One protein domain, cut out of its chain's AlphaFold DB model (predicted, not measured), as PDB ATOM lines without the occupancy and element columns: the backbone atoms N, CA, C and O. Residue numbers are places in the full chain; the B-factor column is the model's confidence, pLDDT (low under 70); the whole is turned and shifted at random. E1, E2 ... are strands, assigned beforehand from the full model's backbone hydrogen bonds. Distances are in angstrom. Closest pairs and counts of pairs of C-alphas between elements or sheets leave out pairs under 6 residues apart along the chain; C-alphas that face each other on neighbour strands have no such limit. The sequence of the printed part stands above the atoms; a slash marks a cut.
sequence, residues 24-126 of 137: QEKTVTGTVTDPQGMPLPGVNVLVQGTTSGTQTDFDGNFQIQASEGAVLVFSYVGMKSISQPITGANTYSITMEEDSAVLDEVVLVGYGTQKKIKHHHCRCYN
ATOM      1  N   GLN A  24      71.373  90.266 150.007       69.06
ATOM      2  CA  GLN A  24      71.889  90.300 151.383       69.06
ATOM      3  C   GLN A  24      72.442  91.694 151.698       69.06
ATOM      4  O   GLN A  24      73.650  91.931 151.674       69.06
ATOM      5  N   GLU A  25      71.542  92.642 151.956       74.75
ATOM      6  CA  GLU A  25      71.912  93.914 152.575       74.75
ATOM      7  C   GLU A  25      72.195  93.675 154.060       74.75
ATOM      8  O   GLU A  25      71.363  93.139 154.796       74.75
ATOM      9  N   LYS A  26      73.398  94.045 154.499       85.69
ATOM     10  CA  LYS A  26      73.801  93.980 155.900       85.69
ATOM     11  C   LYS A  26      73.798  95.388 156.481       85.69
ATOM     12  O   LYS A  26      74.285  96.333 155.864       85.69
ATOM     13  N   THR A  27      73.325  95.511 157.715       90.62
ATOM     14  CA  THR A  27      73.533  96.718 158.514       90.62
ATOM     15  C   THR A  27      74.976  96.763 159.008       90.62
ATOM     16  O   THR A  27      75.371  95.980 159.876       90.62
ATOM     17  N   VAL A  28      75.756  97.681 158.451       92.31
ATOM     18  CA  VAL A  28      77.109  98.004 158.896       92.31
ATOM     19  C   VAL A  28      77.022  99.168 159.872       92.31
ATOM     20  O   VAL A  28      76.427 100.205 159.571       92.31
ATOM     21  N   THR A  29      77.608  98.988 161.047       94.50
ATOM     22  CA  THR A  29      77.743 100.029 162.060       94.50
ATOM     23  C   THR A  29      79.209 100.316 162.320       94.50
ATOM     24  O   THR A  29      80.099  99.525 161.997       94.50
ATOM     25  N   GLY A  30      79.486 101.466 162.908       94.25
ATOM     26  CA  GLY A  30      80.850 101.790 163.258       94.25
ATOM     27  C   GLY A  30      81.006 103.163 163.857       94.25
ATOM     28  O   GLY A  30      80.030 103.897 163.995       94.25
ATOM     29  N   THR A  31      82.249 103.480 164.190       95.38
ATOM     30  CA  THR A  31      82.655 104.770 164.738       95.38
ATOM     31  C   THR A  31      83.748 105.376 163.875       95.38
ATOM     32  O   THR A  31      84.614 104.660 163.363       95.38
ATOM     33  N   VAL A  32      83.699 106.693 163.697       95.81
ATOM     34  CA  VAL A  32      84.728 107.459 162.999       95.81
ATOM     35  C   VAL A  32      85.402 108.398 163.987       95.81
ATOM     36  O   VAL A  32      84.730 109.187 164.652       95.81
ATOM     37  N   THR A  33      86.725 108.314 164.078       95.06
ATOM     38  CA  THR A  33      87.541 109.150 164.964       95.06
ATOM     39  C   THR A  33      88.655 109.857 164.204       95.06
ATOM     40  O   THR A  33      89.022 109.465 163.093       95.06
ATOM     41  N   ASP A  34      89.221 110.884 164.822       92.75
ATOM     42  CA  ASP A  34      90.458 111.528 164.384       92.75
ATOM     43  C   ASP A  34      91.709 110.764 164.885       92.75
ATOM     44  O   ASP A  34      91.580 109.788 165.644       92.75
ATOM     45  N   PRO A  35      92.931 111.169 164.477       89.50
ATOM     46  CA  PRO A  35      94.180 110.559 164.942       89.50
ATOM     47  C   PRO A  35      94.429 110.712 166.450       89.50
ATOM     48  O   PRO A  35      95.235 109.978 167.022       89.50
ATOM     49  N   GLN A  36      93.759 111.664 167.100       90.38
ATOM     50  CA  GLN A  36      93.823 111.933 168.533       90.38
ATOM     51  C   GLN A  36      92.789 111.108 169.328       90.38
ATOM     52  O   GLN A  36      92.796 111.139 170.561       90.38
ATOM     53  N   GLY A  37      91.943 110.331 168.643       89.75
ATOM     54  CA  GLY A  37      90.914 109.475 169.226       89.75
ATOM     55  C   GLY A  37      89.603 110.191 169.563       89.75
ATOM     56  O   GLY A  37      88.761 109.598 170.238       89.75
ATOM     57  N   MET A  38      89.404 111.436 169.123       92.00
ATOM     58  CA  MET A  38      88.134 112.142 169.284       92.00
ATOM     59  C   MET A  38      87.136 111.717 168.197       92.00
ATOM     60  O   MET A  38      87.521 111.546 167.038       92.00
ATOM     61  N   PRO A  39      85.849 111.529 168.542       94.75
ATOM     62  CA  PRO A  39      84.820 111.191 167.568       94.75
ATOM     63  C   PRO A  39      84.577 112.346 166.593       94.75
ATOM     64  O   PRO A  39      84.559 113.514 166.987       94.75
ATOM     65  N   LEU A  40      84.360 112.011 165.320       93.25
ATOM     66  CA  LEU A  40      84.136 112.986 164.253       93.25
ATOM     67  C   LEU A  40      82.663 113.007 163.813       93.25
ATOM     68  O   LEU A  40      82.219 112.085 163.117       93.25
ATOM     69  N   PRO A  41      81.899 114.057 164.167       94.81
ATOM     70  CA  PRO A  41      80.524 114.221 163.714       94.81
ATOM     71  C   PRO A  41      80.432 114.820 162.303       94.81
ATOM     72  O   PRO A  41      81.237 115.672 161.914       94.81
ATOM     73  N   GLY A  42      79.408 114.421 161.543       93.94
ATOM     74  CA  GLY A  42      79.145 114.946 160.197       93.94
ATOM     75  C   GLY A  42      80.061 114.404 159.091       93.94
ATOM     76  O   GLY A  42      80.128 114.988 158.008       93.94
ATOM     77  N   VAL A  43      80.765 113.294 159.327       95.25
ATOM     78  CA  VAL A  43      81.513 112.565 158.292       95.25
ATOM     79  C   VAL A  43      80.525 111.939 157.324       95.25
ATOM     80  O   VAL A  43      79.607 111.232 157.735       95.25
ATOM     81  N   ASN A  44      80.721 112.174 156.031       94.88
ATOM     82  CA  ASN A  44      79.896 111.602 154.981       94.88
ATOM     83  C   ASN A  44      80.401 110.198 154.619       94.88
ATOM     84  O   ASN A  44      81.553 110.037 154.204       94.88
ATOM     85  N   VAL A  45      79.528 109.203 154.764       95.38
ATOM     86  CA  VAL A  45      79.791 107.779 154.530       95.38
ATOM     87  C   VAL A  45      78.958 107.324 153.338       95.38
ATOM     88  O   VAL A  45      77.736 107.246 153.434       95.38
ATOM     89  N   LEU A  46      79.597 107.013 152.212       93.69
ATOM     90  CA  LEU A  46      78.922 106.643 150.964       93.69
ATOM     91  C   LEU A  46      79.317 105.230 150.525       93.69
ATOM     92  O   LEU A  46      80.497 104.890 150.543       93.69
ATOM     93  N   VAL A  47      78.363 104.421 150.058       92.44
ATOM     94  CA  VAL A  47      78.692 103.154 149.386       92.44
ATOM     95  C   VAL A  47      79.117 103.451 147.945       92.44
ATOM     96  O   VAL A  47      78.338 103.998 147.157       92.44
ATOM     97  N   GLN A  48      80.346 103.081 147.589       89.00
ATOM     98  CA  GLN A  48      80.943 103.365 146.286       89.00
ATOM     99  C   GLN A  48      80.065 102.856 145.133       89.00
ATOM    100  O   GLN A  48      79.637 101.706 145.114       89.00
ATOM    101  N   GLY A  49      79.817 103.726 144.149       85.50
ATOM    102  CA  GLY A  49      79.007 103.402 142.971       85.50
ATOM    103  C   GLY A  49      77.493 103.472 143.194       85.50
ATOM    104  O   GLY A  49      76.739 103.224 142.255       85.50
ATOM    105  N   THR A  50      77.038 103.844 144.391       88.62
ATOM    106  CA  THR A  50      75.614 104.031 144.696       88.62
ATOM    107  C   THR A  50      75.340 105.450 145.198       88.62
ATOM    108  O   THR A  50      76.258 106.215 145.490       88.62
ATOM    109  N   THR A  51      74.062 105.800 145.321       87.81
ATOM    110  CA  THR A  51      73.607 107.024 145.998       87.81
ATOM    111  C   THR A  51      73.272 106.786 147.472       87.81
ATOM    112  O   THR A  51      72.775 107.690 148.138       87.81
ATOM    113  N   SER A  52      73.497 105.570 147.976       89.19
ATOM    114  CA  SER A  52      73.231 105.205 149.365       89.19
ATOM    115  C   SER A  52      74.374 105.699 150.239       89.19
ATOM    116  O   SER A  52      75.513 105.243 150.121       89.19
ATOM    117  N   GLY A  53      74.062 106.643 151.119       92.69
ATOM    118  CA  GLY A  53      75.010 107.220 152.058       92.69
ATOM    119  C   GLY A  53      74.336 107.640 153.355       92.69
ATOM    120  O   GLY A  53      73.111 107.740 153.433       92.69
ATOM    121  N   THR A  54      75.149 107.868 154.374       95.19
ATOM    122  CA  THR A  54      74.736 108.343 155.694       95.19
ATOM    123  C   THR A  54      75.773 109.327 156.235       95.19
ATOM    124  O   THR A  54      76.861 109.455 155.673       95.19
ATOM    125  N   GLN A  55      75.453 110.024 157.321       95.12
ATOM    126  CA  GLN A  55      76.403 110.870 158.043       95.12
ATOM    127  C   GLN A  55      76.599 110.366 159.469       95.12
ATOM    128  O   GLN A  55      75.687 109.766 160.040       95.12
ATOM    129  N   THR A  56      77.782 110.609 160.036       96.12
ATOM    130  CA  THR A  56      78.040 110.296 161.446       96.12
ATOM    131  C   THR A  56      77.275 111.225 162.390       96.12
ATOM    132  O   THR A  56      77.080 112.409 162.097       96.12
ATOM    133  N   ASP A  57      76.848 110.681 163.532       95.75
ATOM    134  CA  ASP A  57      76.189 111.418 164.616       95.75
ATOM    135  C   ASP A  57      77.185 112.207 165.496       95.75
ATOM    136  O   ASP A  57      78.378 112.274 165.203       95.75
ATOM    137  N   PHE A  58      76.699 112.826 166.580       94.38
ATOM    138  CA  PHE A  58      77.518 113.615 167.516       94.38
ATOM    139  C   PHE A  58      78.617 112.812 168.223       94.38
ATOM    140  O   PHE A  58      79.629 113.388 168.614       94.38
ATOM    141  N   ASP A  59      78.427 111.502 168.354       94.06
ATOM    142  CA  ASP A  59      79.369 110.576 168.976       94.06
ATOM    143  C   ASP A  59      80.267 109.894 167.922       94.06
ATOM    144  O   ASP A  59      81.045 108.995 168.244       94.06
ATOM    145  N   GLY A  60      80.183 110.316 166.653       94.38
ATOM    146  CA  GLY A  60      80.958 109.766 165.543       94.38
ATOM    147  C   GLY A  60      80.461 108.404 165.055       94.38
ATOM    148  O   GLY A  60      81.149 107.761 164.257       94.38
ATOM    149  N   ASN A  61      79.293 107.936 165.499       96.25
ATOM    150  CA  ASN A  61      78.739 106.661 165.058       96.25
ATOM    151  C   ASN A  61      78.047 106.802 163.703       96.25
ATOM    152  O   ASN A  61      77.427 107.821 163.403       96.25
ATOM    153  N   PHE A  62      78.078 105.738 162.905       95.31
ATOM    154  CA  PHE A  62      77.291 105.630 161.682       95.31
ATOM    155  C   PHE A  62      76.570 104.287 161.598       95.31
ATOM    156  O   PHE A  62      76.994 103.275 162.165       95.31
ATOM    157  N   GLN A  63      75.481 104.276 160.833       94.19
ATOM    158  CA  GLN A  63      74.759 103.070 160.451       94.19
ATOM    159  C   GLN A  63      74.359 103.169 158.981       94.19
ATOM    160  O   GLN A  63      73.691 104.124 158.579       94.19
ATOM    161  N   ILE A  64      74.762 102.182 158.184       93.00
ATOM    162  CA  ILE A  64      74.473 102.123 156.750       93.00
ATOM    163  C   ILE A  64      74.154 100.693 156.314       93.00
ATOM    164  O   ILE A  64      74.723  99.732 156.829       93.00
ATOM    165  N   GLN A  65      73.226 100.547 155.371       90.88
ATOM    166  CA  GLN A  65      72.922  99.262 154.742       90.88
ATOM    167  C   GLN A  65      73.807  99.098 153.509       90.88
ATOM    168  O   GLN A  65      73.798  99.944 152.615       90.88
ATOM    169  N   ALA A  66      74.605  98.036 153.490       89.50
ATOM    170  CA  ALA A  66      75.529  97.749 152.405       89.50
ATOM    171  C   ALA A  66      75.741  96.238 152.256       89.50
ATOM    172  O   ALA A  66      75.640  95.474 153.217       89.50
ATOM    173  N   SER A  67      76.025  95.797 151.034       86.94
ATOM    174  CA  SER A  67      76.345  94.399 150.748       86.94
ATOM    175  C   SER A  67      77.780  94.064 151.155       86.94
ATOM    176  O   SER A  67      78.666  94.921 151.157       86.94
ATOM    177  N   GLU A  68      78.030  92.795 151.470       86.00
ATOM    178  CA  GLU A  68      79.390  92.307 151.695       86.00
ATOM    179  C   GLU A  68      80.244  92.479 150.425       86.00
ATOM    180  O   GLU A  68      79.783  92.220 149.312       86.00
ATOM    181  N   GLY A  69      81.478  92.967 150.580       84.06
ATOM    182  CA  GLY A  69      82.366  93.304 149.464       84.06
ATOM    183  C   GLY A  69      82.159  94.701 148.868       84.06
ATOM    184  O   GLY A  69      82.961  95.119 148.032       84.06
ATOM    185  N   ALA A  70      81.140  95.451 149.299       87.75
ATOM    186  CA  ALA A  70      81.002  96.854 148.923       87.75
ATOM    187  C   ALA A  70      82.073  97.720 149.609       87.75
ATOM    188  O   ALA A  70      82.530  97.419 150.712       87.75
ATOM    189  N   VAL A  71      82.470  98.814 148.962       90.75
ATOM    190  CA  VAL A  71      83.468  99.752 149.494       90.75
ATOM    191  C   VAL A  71      82.757 100.976 150.053       90.75
ATOM    192  O   VAL A  71      81.994 101.627 149.341       90.75
ATOM    193  N   LEU A  72      83.006 101.297 151.321       92.50
ATOM    194  CA  LEU A  72      82.546 102.528 151.954       92.50
ATOM    195  C   LEU A  72      83.592 103.621 151.781       92.50
ATOM    196  O   LEU A  72      84.766 103.419 152.084       92.50
ATOM    197  N   VAL A  73      83.159 104.784 151.319       93.44
ATOM    198  CA  VAL A  73      83.982 105.977 151.171       93.44
ATOM    199  C   VAL A  73      83.614 106.951 152.278       93.44
ATOM    200  O   VAL A  73      82.465 107.384 152.374       93.44
ATOM    201  N   PHE A  74      84.600 107.293 153.096       94.94
ATOM    202  CA  PHE A  74      84.499 108.262 154.177       94.94
ATOM    203  C   PHE A  74      85.119 109.572 153.708       94.94
ATOM    204  O   PHE A  74      86.273 109.599 153.277       94.94
ATOM    205  N   SER A  75      84.344 110.650 153.777       92.31
ATOM    206  CA  SER A  75      84.762 111.983 153.349       92.31
ATOM    207  C   SER A  75      84.344 113.026 154.377       92.31
ATOM    208  O   SER A  75      83.222 113.007 154.886       92.31
ATOM    209  N   TYR A  76      85.260 113.936 154.689       92.62
ATOM    210  CA  TYR A  76      85.028 115.037 155.612       92.62
ATOM    211  C   TYR A  76      85.876 116.238 155.201       92.62
ATOM    212  O   TYR A  76      86.941 116.083 154.602       92.62
ATOM    213  N   VAL A  77      85.388 117.444 155.480       87.88
ATOM    214  CA  VAL A  77      86.071 118.678 155.078       87.88
ATOM    215  C   VAL A  77      87.381 118.806 155.857       87.88
ATOM    216  O   VAL A  77      87.373 118.792 157.082       87.88
ATOM    217  N   GLY A  78      88.501 118.941 155.142       87.00
ATOM    218  CA  GLY A  78      89.837 119.055 155.743       87.00
ATOM    219  C   GLY A  78      90.495 117.723 156.127       87.00
ATOM    220  O   GLY A  78      91.596 117.735 156.670       87.00
ATOM    221  N   MET A  79      89.862 116.583 155.831       89.81
ATOM    222  CA  MET A  79      90.412 115.249 156.099       89.81
ATOM    223  C   MET A  79      90.581 114.467 154.799       89.81
ATOM    224  O   MET A  79      89.829 114.641 153.834       89.81
ATOM    225  N   LYS A  80      91.548 113.555 154.785       89.94
ATOM    226  CA  LYS A  80      91.810 112.695 153.637       89.94
ATOM    227  C   LYS A  80      90.660 111.706 153.458       89.94
ATOM    228  O   LYS A  80      90.234 111.046 154.404       89.94
ATOM    229  N   SER A  81      90.171 111.575 152.226       92.06
ATOM    230  CA  SER A  81      89.126 110.595 151.913       92.06
ATOM    231  C   SER A  81      89.675 109.170 152.005       92.06
ATOM    232  O   SER A  81      90.710 108.860 151.411       92.06
ATOM    233  N   ILE A  82      88.971 108.295 152.720       90.31
ATOM    234  CA  ILE A  82      89.376 106.901 152.948       90.31
ATOM    235  C   ILE A  82      88.334 105.974 152.334       90.31
ATOM    236  O   ILE A  82      87.135 106.205 152.451       90.31
ATOM    237  N   SER A  83      88.795 104.916 151.671       91.69
ATOM    238  CA  SER A  83      87.943 103.863 151.116       91.69
ATOM    239  C   SER A  83      88.184 102.563 151.876       91.69
ATOM    240  O   SER A  83      89.294 102.034 151.843       91.69
ATOM    241  N   GLN A  84      87.155 102.048 152.543       89.81
ATOM    242  CA  GLN A  84      87.218 100.831 153.343       89.81
ATOM    243  C   GLN A  84      86.285  99.759 152.758       89.81
ATOM    244  O   GLN A  84      85.070  99.969 152.717       89.81
ATOM    245  N   PRO A  85      86.801  98.595 152.326       90.44
ATOM    246  CA  PRO A  85      85.954  97.477 151.929       90.44
ATOM    247  C   PRO A  85      85.248  96.861 153.143       90.44
ATOM    248  O   PRO A  85      85.866  96.622 154.186       90.44
ATOM    249  N   ILE A  86      83.957  96.568 152.989       87.81
ATOM    250  CA  ILE A  86      83.166  95.824 153.967       87.81
ATOM    251  C   ILE A  86      83.506  94.342 153.837       87.81
ATOM    252  O   ILE A  86      83.310  93.715 152.796       87.81
ATOM    253  N   THR A  87      83.990  93.786 154.936       83.31
ATOM    254  CA  THR A  87      84.221  92.353 155.135       83.31
ATOM    255  C   THR A  87      83.053  91.718 155.905       83.31
ATOM    256  O   THR A  87      82.063  92.376 156.233       83.31
ATOM    257  N   GLY A  88      83.177  90.442 156.271       79.38
ATOM    258  CA  GLY A  88      82.184  89.725 157.074       79.38
ATOM    259  C   GLY A  88      81.898  90.313 158.470       79.38
ATOM    260  O   GLY A  88      80.944  89.877 159.113       79.38
ATOM    261  N   ALA A  89      82.645  91.318 158.947       83.88
ATOM    262  CA  ALA A  89      82.348  92.033 160.192       83.88
ATOM    263  C   ALA A  89      81.172  93.022 160.043       83.88
ATOM    264  O   ALA A  89      80.912  93.538 158.955       83.88
ATOM    265  N   ASN A  90      80.451  93.278 161.141       86.19
ATOM    266  CA  ASN A  90      79.339  94.245 161.187       86.19
ATOM    267  C   ASN A  90      79.766  95.606 161.738       86.19
ATOM    268  O   ASN A  90      79.140  96.604 161.403       86.19
ATOM    269  N   THR A  91      80.807  95.625 162.572       91.19
ATOM    270  CA  THR A  91      81.257  96.808 163.307       91.19
ATOM    271  C   THR A  91      82.644  97.216 162.834       91.19
ATOM    272  O   THR A  91      83.546  96.377 162.815       91.19
ATOM    273  N   TYR A  92      82.821  98.492 162.489       90.62
ATOM    274  CA  TYR A  92      84.096  99.050 162.031       90.62
ATOM    275  C   TYR A  92      84.481 100.275 162.857       90.62
ATOM    276  O   TYR A  92      83.641 101.117 163.151       90.62
ATOM    277  N   SER A  93      85.759 100.398 163.195       92.12
ATOM    278  CA  SER A  93      86.318 101.621 163.771       92.12
ATOM    279  C   SER A  93      87.273 102.214 162.750       92.12
ATOM    280  O   SER A  93      88.241 101.561 162.359       92.12
ATOM    281  N   ILE A  94      86.948 103.409 162.266       92.62
ATOM    282  CA  ILE A  94      87.672 104.094 161.198       92.62
ATOM    283  C   ILE A  94      88.346 105.321 161.790       92.62
ATOM    284  O   ILE A  94      87.694 106.148 162.421       92.62
ATOM    285  N   THR A  95      89.644 105.460 161.554       93.75
ATOM    286  CA  THR A  95      90.391 106.657 161.930       93.75
ATOM    287  C   THR A  95      90.705 107.447 160.670       93.75
ATOM    288  O   THR A  95      91.329 106.915 159.752       93.75
ATOM    289  N   MET A  96      90.226 108.688 160.596       92.56
ATOM    290  CA  MET A  96      90.524 109.583 159.479       92.56
ATOM    291  C   MET A  96      91.827 110.331 159.731       92.56
ATOM    292  O   MET A  96      92.110 110.730 160.854       92.56
ATOM    293  N   GLU A  97      92.605 110.545 158.676       90.19
ATOM    294  CA  GLU A  97      93.827 111.350 158.723       90.19
ATOM    295  C   GLU A  97      93.536 112.773 158.238       90.19
ATOM    296  O   GLU A  97      92.740 112.972 157.314       90.19
ATOM    297  N   GLU A  98      94.202 113.760 158.836       88.25
ATOM    298  CA  GLU A  98      94.160 115.144 158.363       88.25
ATOM    299  C   GLU A  98      94.742 115.247 156.951       88.25
ATOM    300  O   GLU A  98      95.794 114.673 156.643       88.25
ATOM    301  N   ASP A  99      94.067 115.999 156.079       81.12
ATOM    302  CA  ASP A  99      94.581 116.258 154.739       81.12
ATOM    303  C   ASP A  99      95.630 117.372 154.802       81.12
ATOM    304  O   ASP A  99      95.347 118.556 154.625       81.12
ATOM    305  N   SER A 100      96.877 116.994 155.078       65.94
ATOM    306  CA  SER A 100      98.012 117.927 155.053       65.94
ATOM    307  C   SER A 100      98.391 118.378 153.628       65.94
ATOM    308  O   SER A 100      99.339 119.147 153.475       65.94
ATOM    309  N   ALA A 101      97.678 117.929 152.583       59.12
ATOM    310  CA  ALA A 101      97.956 118.233 151.176       59.12
ATOM    311  C   ALA A 101      97.067 119.347 150.581       59.12
ATOM    312  O   ALA A 101      96.932 119.451 149.364       59.12
ATOM    313  N   VAL A 102      96.518 120.252 151.403       56.03
ATOM    314  CA  VAL A 102      95.752 121.442 150.946       56.03
ATOM    315  C   VAL A 102      96.620 122.487 150.200       56.03
ATOM    316  O   VAL A 102      96.150 123.560 149.825       56.03
ATOM    317  N   LEU A 103      97.881 122.181 149.893       57.00
ATOM    318  CA  LEU A 103      98.742 123.007 149.051       57.00
ATOM    319  C   LEU A 103      99.430 122.142 147.995       57.00
ATOM    320  O   LEU A 103     100.572 121.752 148.181       57.00
ATOM    321  N   ASP A 104      98.717 121.859 146.905       48.88
ATOM    322  CA  ASP A 104      99.277 121.878 145.551       48.88
ATOM    323  C   ASP A 104      98.138 121.995 144.523       48.88
ATOM    324  O   ASP A 104      97.458 121.045 144.148       48.88
ATOM    325  N   GLU A 105      97.908 123.246 144.127       58.00
ATOM    326  CA  GLU A 105      97.702 123.636 142.736       58.00
ATOM    327  C   GLU A 105      96.799 122.731 141.873       58.00
ATOM    328  O   GLU A 105      97.252 122.008 140.990       58.00
ATOM    329  N   VAL A 106      95.480 122.910 141.987       48.16
ATOM    330  CA  VAL A 106      94.618 122.768 140.803       48.16
ATOM    331  C   VAL A 106      94.445 124.149 140.188       48.16
ATOM    332  O   VAL A 106      93.378 124.762 140.244       48.16
ATOM    333  N   VAL A 107      95.510 124.661 139.566       57.25
ATOM    334  CA  VAL A 107      95.319 125.622 138.481       57.25
ATOM    335  C   VAL A 107      94.835 124.801 137.297       57.25
ATOM    336  O   VAL A 107      95.602 124.267 136.498       57.25
ATOM    337  N   LEU A 108      93.516 124.706 137.170       50.72
ATOM    338  CA  LEU A 108      92.901 124.307 135.918       50.72
ATOM    339  C   LEU A 108      93.073 125.479 134.934       50.72
ATOM    340  O   LEU A 108      92.131 126.221 134.657       50.72
ATOM    341  N   VAL A 109      94.286 125.678 134.396       54.81
ATOM    342  CA  VAL A 109      94.419 126.417 133.137       54.81
ATOM    343  C   VAL A 109      93.831 125.487 132.093       54.81
ATOM    344  O   VAL A 109      94.500 124.610 131.546       54.81
ATOM    345  N   GLY A 110      92.530 125.631 131.858       47.97
ATOM    346  CA  GLY A 110      91.908 125.086 130.673       47.97
ATOM    347  C   GLY A 110      92.659 125.654 129.477       47.97
ATOM    348  O   GLY A 110      92.432 126.798 129.083       47.97
ATOM    349  N   TYR A 111      93.567 124.867 128.900       48.81
ATOM    350  CA  TYR A 111      94.044 125.094 127.549       48.81
ATOM    351  C   TYR A 111      92.828 124.921 126.645       48.81
ATOM    352  O   TYR A 111      92.537 123.834 126.147       48.81
ATOM    353  N   GLY A 112      92.079 126.009 126.457       48.34
ATOM    354  CA  GLY A 112      91.191 126.140 125.325       48.34
ATOM    355  C   GLY A 112      92.049 125.853 124.106       48.34
ATOM    356  O   GLY A 112      92.978 126.603 123.801       48.34
ATOM    357  N   THR A 113      91.792 124.728 123.449       60.12
ATOM    358  CA  THR A 113      92.391 124.418 122.161       60.12
ATOM    359  C   THR A 113      91.909 125.495 121.198       60.12
ATOM    360  O   THR A 113      90.860 125.384 120.568       60.12
ATOM    361  N   GLN A 114      92.663 126.592 121.098       62.72
ATOM    362  CA  GLN A 114      92.472 127.568 120.040       62.72
ATOM    363  C   GLN A 114      92.872 126.887 118.736       62.72
ATOM    364  O   GLN A 114      94.000 126.998 118.256       62.72
ATOM    365  N   LYS A 115      91.916 126.188 118.125       64.81
ATOM    366  CA  LYS A 115      91.968 125.882 116.704       64.81
ATOM    367  C   LYS A 115      91.771 127.203 115.967       64.81
ATOM    368  O   LYS A 115      90.665 127.543 115.550       64.81
ATOM    369  N   LYS A 116      92.848 127.980 115.837       58.59
ATOM    370  CA  LYS A 116      92.854 129.182 115.008       58.59
ATOM    371  C   LYS A 116      92.779 128.729 113.553       58.59
ATOM    372  O   LYS A 116      93.757 128.309 112.942       58.59
ATOM    373  N   ILE A 117      91.555 128.740 113.049       59.38
ATOM    374  CA  ILE A 117      91.178 128.612 111.643       59.38
ATOM    375  C   ILE A 117      92.104 129.510 110.814       59.38
ATOM    376  O   ILE A 117      92.254 130.696 111.112       59.38
ATOM    377  N   LYS A 118      92.757 128.943 109.793       50.78
ATOM    378  CA  LYS A 118      93.553 129.717 108.836       50.78
ATOM    379  C   LYS A 118      92.637 130.773 108.217       50.78
ATOM    380  O   LYS A 118      91.704 130.433 107.494       50.78
ATOM    381  N   HIS A 119      92.897 132.042 108.512       47.84
ATOM    382  CA  HIS A 119      92.256 133.156 107.828       47.84
ATOM    383  C   HIS A 119      92.664 133.117 106.351       47.84
ATOM    384  O   HIS A 119      93.739 133.587 105.982       47.84
ATOM    385  N   HIS A 120      91.794 132.586 105.493       52.34
ATOM    386  CA  HIS A 120      91.748 133.019 104.104       52.34
ATOM    387  C   HIS A 120      91.191 134.439 104.109       52.34
ATOM    388  O   HIS A 120      89.989 134.669 104.216       52.34
ATOM    389  N   HIS A 121      92.100 135.404 104.068       47.19
ATOM    390  CA  HIS A 121      91.769 136.801 103.867       47.19
ATOM    391  C   HIS A 121      91.305 136.972 102.411       47.19
ATOM    392  O   HIS A 121      92.103 137.269 101.526       47.19
ATOM    393  N   CYS A 122      90.015 136.763 102.144       51.12
ATOM    394  CA  CYS A 122      89.387 137.299 100.941       51.12
ATOM    395  C   CYS A 122      89.247 138.811 101.142       51.12
ATOM    396  O   CYS A 122      88.399 139.262 101.910       51.12
ATOM    397  N   ARG A 123      90.110 139.601 100.488       57.81
ATOM    398  CA  ARG A 123      89.908 141.052 100.401       57.81
ATOM    399  C   ARG A 123      88.655 141.294  99.570       57.81
ATOM    400  O   ARG A 123      88.641 140.992  98.380       57.81
ATOM    401  N   CYS A 124      87.625 141.847 100.199       44.69
ATOM    402  CA  CYS A 124      86.478 142.401  99.499       44.69
ATOM    403  C   CYS A 124      86.961 143.486  98.524       44.69
ATOM    404  O   CYS A 124      87.602 144.460  98.919       44.69
ATOM    405  N   TYR A 125      86.666 143.283  97.243       47.41
ATOM    406  CA  TYR A 125      86.880 144.242  96.170       47.41
ATOM    407  C   TYR A 125      85.828 145.349  96.306       47.41
ATOM    408  O   TYR A 125      84.641 145.082  96.143       47.41
ATOM    409  N   ASN A 126      86.247 146.578  96.606       50.19
ATOM    410  CA  ASN A 126      85.402 147.759  96.439       50.19
ATOM    411  C   ASN A 126      86.065 148.674  95.417       50.19
ATOM    412  O   ASN A 126      87.191 149.140  95.597       50.19
TER     413      ASN A 126
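AT A GLANCE: This is residues 24 to 126 of the 137 residues of the protein "Carboxypeptidase-like protein" of Leeuwenhoekiella polynyae (UniProt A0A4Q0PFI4). Little is regular structure, but look for a small compact sandwich, sheet E3-E2-E5-E6 face to face with the strongly twisted sheet E4-E1-E7; a long tail, residues 103 to 126, sticks out. The 103 printed residues have no named helix and seven strands, E1 to E7 along the chain, all strand, holding 37 residues. The first sheet is antiparallel, the second mixed. The whole is extended, radius of gyration of the C-alphas 23.7 A, spanning 83 by 35 by 20 A.

HOW THE PARTS SIT: Begin at E2, residues 44 to 47, antiparallel to E3, residues 53 to 55 (N 45 to O 54, 2.8 A), and to E5, residues 71 to 75 (N 46 to O 73, 2.9 A). E6, residues 82 to 85, is antiparallel to E5 (N 72 to O 84, 2.8 A). In the other sheet E1, residues 25 to 33, is antiparallel to E4, residues 61 to 67 (N 28 to O 64, 2.8 A), and parallel to E7, residues 91 to 95 (N 31 to O 92, 2.9 A).

IN THESE COORDINATES: Find C-alpha 25 at (71.912, 93.914, 152.575); E1 runs 25.1 A. E7 ends at (90.391, 106.657, 161.930).

THE WHOLE: The printed part has no cut. Residues 24 and 100 to 126 are under 70 in pLDDT.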